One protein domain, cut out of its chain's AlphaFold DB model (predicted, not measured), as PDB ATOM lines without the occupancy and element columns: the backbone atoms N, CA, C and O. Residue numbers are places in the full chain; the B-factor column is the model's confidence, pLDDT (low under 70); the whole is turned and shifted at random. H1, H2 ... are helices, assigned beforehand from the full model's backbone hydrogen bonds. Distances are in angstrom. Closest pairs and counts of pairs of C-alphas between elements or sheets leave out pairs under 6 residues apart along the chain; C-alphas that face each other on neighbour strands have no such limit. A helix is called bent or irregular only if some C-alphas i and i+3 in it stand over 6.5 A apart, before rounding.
ATOM      1  N   PRO A   2     263.153 280.127 261.379       72.62
ATOM      2  CA  PRO A   2     264.130 279.139 260.919       72.62
ATOM      3  C   PRO A   2     264.211 278.997 259.388       72.62
ATOM      4  O   PRO A   2     265.118 278.333 258.910       72.62
ATOM      5  N   TYR A   3     263.313 279.633 258.629       79.50
ATOM      6  CA  TYR A   3     263.146 279.403 257.187       79.50
ATOM      7  C   TYR A   3     264.055 280.233 256.267       79.50
ATOM      8  O   TYR A   3     264.081 279.983 255.071       79.50
ATOM      9  N   ILE A   4     264.783 281.218 256.801       87.50
ATOM     10  CA  ILE A   4     265.722 282.048 256.025       87.50
ATOM     11  C   ILE A   4     267.140 281.531 256.282       87.50
ATOM     12  O   ILE A   4     267.464 281.246 257.442       87.50
ATOM     13  N   ALA A   5     267.987 281.412 255.258       90.62
ATOM     14  CA  ALA A   5     269.362 280.936 255.423       90.62
ATOM     15  C   ALA A   5     270.175 281.873 256.336       90.62
ATOM     16  O   ALA A   5     269.963 283.084 256.343       90.62
ATOM     17  N   ILE A   6     271.118 281.331 257.115       88.88
ATOM     18  CA  ILE A   6     271.894 282.121 258.093       88.88
ATOM     19  C   ILE A   6     272.631 283.287 257.420       88.88
ATOM     20  O   ILE A   6     272.633 284.396 257.946       88.88
ATOM     21  N   ASP A   7     273.213 283.071 256.243       90.44
ATOM     22  CA  ASP A   7     273.962 284.125 255.553       90.44
ATOM     23  C   ASP A   7     273.066 285.208 254.946       90.44
ATOM     24  O   ASP A   7     273.482 286.360 254.825       90.44
ATOM     25  N   GLU A   8     271.816 284.880 254.618       89.00
ATOM     26  CA  GLU A   8     270.819 285.882 254.236       89.00
ATOM     27  C   GLU A   8     270.381 286.718 255.438       89.00
ATOM     28  O   GLU A   8     270.208 287.929 255.300       89.00
ATOM     29  N   ARG A   9     270.278 286.107 256.630       90.12
ATOM     30  CA  ARG A   9     269.975 286.834 257.874       90.12
ATOM     31  C   ARG A   9     271.038 287.878 258.165       90.12
ATOM     32  O   ARG A   9     270.686 289.041 258.262       90.12
ATOM     33  N   LYS A  10     272.328 287.519 258.140       90.62
ATOM     34  CA  LYS A  10     273.436 288.454 258.434       90.62
ATOM     35  C   LYS A  10     273.383 289.744 257.607       90.62
ATOM     36  O   LYS A  10     273.686 290.820 258.113       90.62
ATOM     37  N   LYS A  11     272.999 289.645 256.327       91.44
ATOM     38  CA  LYS A  11     272.856 290.811 255.435       91.44
ATOM     39  C   LYS A  11     271.713 291.732 255.869       91.44
ATOM     40  O   LYS A  11     271.802 292.943 255.682       91.44
ATOM     41  N   LEU A  12     270.643 291.159 256.415       93.19
ATOM     42  CA  LEU A  12     269.479 291.883 256.917       93.19
ATOM     43  C   LEU A  12     269.686 292.377 258.352       93.19
ATOM     44  O   LEU A  12     269.261 293.488 258.652       93.19
ATOM     45  N   ASP A  13     270.361 291.604 259.204       94.12
ATOM     46  CA  ASP A  13     270.532 291.863 260.637       94.12
ATOM     47  C   ASP A  13     271.152 293.245 260.878       94.12
ATOM     48  O   ASP A  13     270.594 294.040 261.623       94.12
ATOM     49  N   ILE A  14     272.188 293.623 260.118       94.62
ATOM     50  CA  ILE A  14     272.810 294.959 260.220       94.62
ATOM     51  C   ILE A  14     271.801 296.094 259.956       94.62
ATOM     52  O   ILE A  14     271.872 297.165 260.560       94.62
ATOM     53  N   LEU A  15     270.871 295.898 259.018       96.12
ATOM     54  CA  LEU A  15     269.838 296.888 258.700       96.12
ATOM     55  C   LEU A  15     268.720 296.885 259.747       96.12
ATOM     56  O   LEU A  15     268.179 297.945 260.062       96.12
ATOM     57  N   ILE A  16     268.386 295.706 260.271       96.75
ATOM     58  CA  ILE A  16     267.391 295.514 261.326       96.75
ATOM     59  C   ILE A  16     267.863 296.184 262.615       96.75
ATOM     60  O   ILE A  16     267.093 296.947 263.191       96.75
ATOM     61  N   ASP A  17     269.121 295.986 263.010       97.62
ATOM     62  CA  ASP A  17     269.716 296.589 264.207       97.62
ATOM     63  C   ASP A  17     269.646 298.115 264.135       97.62
ATOM     64  O   ASP A  17     269.102 298.772 265.022       97.62
ATOM     65  N   ARG A  18     270.073 298.692 263.004       97.75
ATOM     66  CA  ARG A  18     269.988 300.143 262.779       97.75
ATOM     67  C   ARG A  18     268.556 300.662 262.869       97.75
ATOM     68  O   ARG A  18     268.325 301.741 263.408       97.75
ATOM     69  N   LEU A  19     267.592 299.933 262.312       97.75
ATOM     70  CA  LEU A  19     266.187 300.331 262.357       97.75
ATOM     71  C   LEU A  19     265.615 300.220 263.777       97.75
ATOM     72  O   LEU A  19     264.870 301.104 264.200       97.75
ATOM     73  N   ALA A  20     265.990 299.178 264.518       98.06
ATOM     74  CA  ALA A  20     265.608 298.987 265.911       98.06
ATOM     75  C   ALA A  20     266.145 300.122 266.793       98.06
ATOM     76  O   ALA A  20     265.367 300.729 267.530       98.06
ATOM     77  N   ASP A  21     267.422 300.486 266.646       98.12
ATOM     78  CA  ASP A  21     268.038 301.601 267.374       98.12
ATOM     79  C   ASP A  21     267.293 302.918 267.138       98.12
ATOM     80  O   ASP A  21     267.038 303.678 268.076       98.12
ATOM     81  N   GLN A  22     266.885 303.184 265.892       97.81
ATOM     82  CA  GLN A  22     266.105 304.378 265.560       97.81
ATOM     83  C   GLN A  22     264.708 304.354 266.190       97.81
ATOM     84  O   GLN A  22     264.283 305.362 266.757       97.81
ATOM     85  N   ILE A  23     264.002 303.216 266.140       97.44
ATOM     86  CA  ILE A  23     262.688 303.070 266.785       97.44
ATOM     87  C   ILE A  23     262.809 303.298 268.292       97.44
ATOM     88  O   ILE A  23     262.027 304.062 268.853       97.44
ATOM     89  N   VAL A  24     263.795 302.680 268.945       96.94
ATOM     90  CA  VAL A  24     264.023 302.812 270.391       96.94
ATOM     91  C   VAL A  24     264.389 304.248 270.754       96.94
ATOM     92  O   VAL A  24     263.817 304.806 271.690       96.94
ATOM     93  N   SER A  25     265.302 304.870 270.006       96.81
ATOM     94  CA  SER A  25     265.696 306.269 270.207       96.81
ATOM     95  C   SER A  25     264.499 307.212 270.094       96.81
ATOM     96  O   SER A  25     264.316 308.091 270.935       96.81
ATOM     97  N   GLN A  26     263.630 307.002 269.101       96.69
ATOM     98  CA  GLN A  26     262.435 307.821 268.926       96.69
ATOM     99  C   GLN A  26     261.370 307.542 269.995       96.69
ATOM    100  O   GLN A  26     260.742 308.485 270.472       96.69
ATOM    101  N   ALA A  27     261.187 306.284 270.404       96.69
ATOM    102  CA  ALA A  27     260.251 305.910 271.463       96.69
ATOM    103  C   ALA A  27     260.626 306.557 272.802       96.69
ATOM    104  O   ALA A  27     259.756 307.086 273.485       96.69
ATOM    105  N   LYS A  28     261.923 306.586 273.138       95.88
ATOM    106  CA  LYS A  28     262.455 307.184 274.377       95.88
ATOM    107  C   LYS A  28     262.239 308.695 274.498       95.88
ATOM    108  O   LYS A  28     262.390 309.229 275.588       95.88
ATOM    109  N   LYS A  29     261.905 309.389 273.406       95.62
ATOM    110  CA  LYS A  29     261.540 310.817 273.437       95.62
ATOM    111  C   LYS A  29     260.103 311.050 273.911       95.62
ATOM    112  O   LYS A  29     259.707 312.196 274.079       95.62
ATOM    113  N   SER A  30     259.307 309.990 274.048       92.31
ATOM    114  CA  SER A  30     257.945 310.044 274.570       92.31
ATOM    115  C   SER A  30     257.928 309.615 276.034       92.31
ATOM    116  O   SER A  30     258.585 308.644 276.397       92.31
ATOM    117  N   ASP A  31     257.095 310.265 276.847       89.56
ATOM    118  CA  ASP A  31     256.850 309.857 278.240       89.56
ATOM    119  C   ASP A  31     255.999 308.574 278.358       89.56
ATOM    120  O   ASP A  31     255.780 308.049 279.450       89.56
ATOM    121  N   ASN A  32     255.513 308.030 277.235       92.12
ATOM    122  CA  ASN A  32     254.730 306.800 277.195       92.12
ATOM    123  C   ASN A  32     255.629 305.576 276.944       92.12
ATOM    124  O   ASN A  32     256.135 305.381 275.839       92.12
ATOM    125  N   GLN A  33     255.729 304.680 277.931       87.44
ATOM    126  CA  GLN A  33     256.474 303.413 277.829       87.44
ATOM    127  C   GLN A  33     256.005 302.516 276.665       87.44
ATOM    128  O   GLN A  33     256.779 301.720 276.140       87.44
ATOM    129  N   GLY A  34     254.754 302.661 276.216       92.19
ATOM    130  CA  GLY A  34     254.190 301.951 275.066       92.19
ATOM    131  C   GLY A  34     254.433 302.618 273.706       92.19
ATOM    132  O   GLY A  34     253.998 302.078 272.689       92.19
ATOM    133  N   ALA A  35     255.116 303.768 273.637       93.75
ATOM    134  CA  ALA A  35     255.291 304.530 272.394       93.75
ATOM    135  C   ALA A  35     255.983 303.730 271.275       93.75
ATOM    136  O   ALA A  35     255.691 303.927 270.090       93.75
ATOM    137  N   PHE A  36     256.854 302.778 271.635       96.25
ATOM    138  CA  PHE A  36     257.517 301.903 270.666       96.25
ATOM    139  C   PHE A  36     256.518 301.087 269.833       96.25
ATOM    140  O   PHE A  36     256.799 300.811 268.670       96.25
ATOM    141  N   ALA A  37     255.349 300.729 270.381       96.25
ATOM    142  CA  ALA A  37     254.366 299.900 269.687       96.25
ATOM    143  C   ALA A  37     253.798 300.614 268.452       96.25
ATOM    144  O   ALA A  37     253.692 300.018 267.379       96.25
ATOM    145  N   GLY A  38     253.507 301.916 268.566       96.69
ATOM    146  CA  GLY A  38     253.054 302.733 267.438       96.69
ATOM    147  C   GLY A  38     254.128 302.876 266.356       96.69
ATOM    148  O   GLY A  38     253.846 302.696 265.171       96.69
ATOM    149  N   LEU A  39     255.375 303.130 266.763       97.56
ATOM    150  CA  LEU A  39     256.519 303.253 265.853       97.56
ATOM    151  C   LEU A  39     256.839 301.937 265.137       97.56
ATOM    152  O   LEU A  39     257.110 301.936 263.934       97.56
ATOM    153  N   LEU A  40     256.766 300.814 265.854       97.38
ATOM    154  CA  LEU A  40     256.959 299.484 265.293       97.38
ATOM    155  C   LEU A  40     255.854 299.161 264.284       97.38
ATOM    156  O   LEU A  40     256.154 298.746 263.165       97.38
ATOM    157  N   ASN A  41     254.592 299.433 264.629       97.81
ATOM    158  CA  ASN A  41     253.462 299.223 263.726       97.81
ATOM    159  C   ASN A  41     253.585 300.062 262.441       97.81
ATOM    160  O   ASN A  41     253.453 299.537 261.330       97.81
ATOM    161  N   TYR A  42     253.906 301.354 262.575       98.06
ATOM    162  CA  TYR A  42     254.159 302.243 261.438       98.06
ATOM    163  C   TYR A  42     255.294 301.720 260.552       98.06
ATOM    164  O   TYR A  42     255.164 301.685 259.324       98.06
ATOM    165  N   THR A  43     256.397 301.296 261.173       98.19
ATOM    166  CA  THR A  43     257.580 300.791 260.473       98.19
ATOM    167  C   THR A  43     257.275 299.518 259.696       98.19
ATOM    168  O   THR A  43     257.533 299.472 258.494       98.19
ATOM    169  N   CYS A  44     256.680 298.511 260.339       98.06
ATOM    170  CA  CYS A  44     256.327 297.242 259.704       98.06
ATOM    171  C   CYS A  44     255.359 297.449 258.534       98.06
ATOM    172  O   CYS A  44     255.582 296.918 257.444       98.06
ATOM    173  N   THR A  45     254.334 298.285 258.728       98.19
ATOM    174  CA  THR A  45     253.353 298.611 257.684       98.19
ATOM    175  C   THR A  45     254.027 299.270 256.481       98.19
ATOM    176  O   THR A  45     253.869 298.820 255.346       98.19
ATOM    177  N   ASN A  46     254.838 300.308 256.711       98.44
ATOM    178  CA  ASN A  46     255.534 301.003 255.628       98.44
ATOM    179  C   ASN A  46     256.566 300.123 254.926       98.44
ATOM    180  O   ASN A  46     256.708 300.214 253.706       98.44
ATOM    181  N   LEU A  47     257.289 299.284 255.668       98.19
ATOM    182  CA  LEU A  47     258.257 298.358 255.097       98.19
ATOM    183  C   LEU A  47     257.566 297.380 254.142       98.19
ATOM    184  O   LEU A  47     257.988 297.266 252.992       98.19
ATOM    185  N   ALA A  48     256.464 296.758 254.567       98.25
ATOM    186  CA  ALA A  48     255.693 295.854 253.718       98.25
ATOM    187  C   ALA A  48     255.157 296.556 252.461       98.25
ATOM    188  O   ALA A  48     255.350 296.062 251.350       98.25
ATOM    189  N   LEU A  49     254.571 297.752 252.599       98.50
ATOM    190  CA  LEU A  49     254.089 298.534 251.452       98.50
ATOM    191  C   LEU A  49     255.218 298.886 250.471       98.50
ATOM    192  O   LEU A  49     255.040 298.781 249.256       98.50
ATOM    193  N   LYS A  50     256.393 299.276 250.980       98.50
ATOM    194  CA  LYS A  50     257.569 299.582 250.151       98.50
ATOM    195  C   LYS A  50     258.097 298.340 249.435       98.50
ATOM    196  O   LYS A  50     258.432 298.449 248.257       98.50
ATOM    197  N   ILE A  51     258.144 297.185 250.102       98.19
ATOM    198  CA  ILE A  51     258.524 295.904 249.490       98.19
ATOM    199  C   ILE A  51     257.543 295.554 248.370       98.19
ATOM    200  O   ILE A  51     257.970 295.321 247.243       98.19
ATOM    201  N   ILE A  52     256.235 295.614 248.639       98.38
ATOM    202  CA  ILE A  52     255.193 295.322 247.647       98.38
ATOM    203  C   ILE A  52     255.320 296.247 246.433       98.38
ATOM    204  O   ILE A  52     255.309 295.781 245.294       98.38
ATOM    205  N   LYS A  53     255.483 297.555 246.662       98.38
ATOM    206  CA  LYS A  53     255.653 298.531 245.581       98.38
ATOM    207  C   LYS A  53     256.904 298.245 244.749       98.38
ATOM    208  O   LYS A  53     256.828 298.304 243.528       98.38
ATOM    209  N   LYS A  54     258.037 297.931 245.387       98.44
ATOM    210  CA  LYS A  54     259.302 297.631 244.697       98.44
ATOM    211  C   LYS A  54     259.246 296.322 243.907       98.44
ATOM    212  O   LYS A  54     259.771 296.280 242.804       98.44
ATOM    213  N   GLN A  55     258.605 295.294 244.454       98.06
ATOM    214  CA  GLN A  55     258.571 293.961 243.856       98.06
ATOM    215  C   GLN A  55     257.495 293.821 242.770       98.06
ATOM    216  O   GLN A  55     257.714 293.150 241.767       98.06
ATOM    217  N   PHE A  56     256.324 294.435 242.964       98.06
ATOM    218  CA  PHE A  56     255.143 294.187 242.125       98.06
ATOM    219  C   PHE A  56     254.601 295.435 241.416       98.06
ATOM    220  O   PHE A  56     253.708 295.313 240.575       98.06
ATOM    221  N   GLY A  57     255.073 296.636 241.765       98.12
ATOM    222  CA  GLY A  57     254.671 297.915 241.161       98.12
ATOM    223  C   GLY A  57     253.254 298.396 241.505       98.12
ATOM    224  O   GLY A  57     253.005 299.599 241.527       98.12
ATOM    225  N   LYS A  58     252.323 297.484 241.811       96.62
ATOM    226  CA  LYS A  58     250.925 297.784 242.145       96.62
ATOM    227  C   LYS A  58     250.361 296.839 243.202       96.62
ATOM    228  O   LYS A  58     250.751 295.676 243.278       96.62
ATOM    229  N   MET A  59     249.399 297.336 243.976       97.81
ATOM    230  CA  MET A  59     248.671 296.536 244.962       97.81
ATOM    231  C   MET A  59     247.671 295.596 244.277       97.81
ATOM    232  O   MET A  59     247.021 295.966 243.299       97.81
TER     233      MET A  59
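AT A GLANCE: This is residues 2 to 59 of the 111 residues of an uncharacterized protein of Candidatus Gottesmanbacteria bacterium RBG_13_37_7 (UniProt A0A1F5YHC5). Two long helices, H1 and H2, form an open V, a helical hairpin joined at its point by a short link, with the arms spreading toward their far ends. The printed part has 58 residues with two named helices, H1 then H2, and no named strand; the class is all helix. The whole is loose, with a radius of gyration of the C-alphas of 14.1 A and spans of 38 by 30 by 17 A.

HOW THE PARTS SIT: H1, residues 6 to 27, touches H2, residues 35 to 56, with residues 23 to 27 alone, and H2 touches H1 with residues 35 to 40 alone. Their closest C-alphas, of Ala 27 and Phe 36, are 4.9 A apart. The two run opposite ways at a steep tilt of 44 degrees. In H2 every O i to N i+4 pair is within hydrogen-bond range, in H1 15 of 18.

IN THESE COORDINATES: H1 is 29.7 A long from C-alpha 6 at (271.894, 282.121, 258.093). It has a kink of 38 degrees near residue 13, and is neither bent nor irregular, but only just: C-alphas 11 and 14 are 6.3 A apart. H2 is 32.0 A long, to C-alpha 56 at (255.143, 294.187, 242.125).

THE WHOLE: The C-alphas farthest apart, of Asp 31 and Phe 56, are 39.4 A apart. The printed part has no cut, and no printed residue is under pLDDT 70.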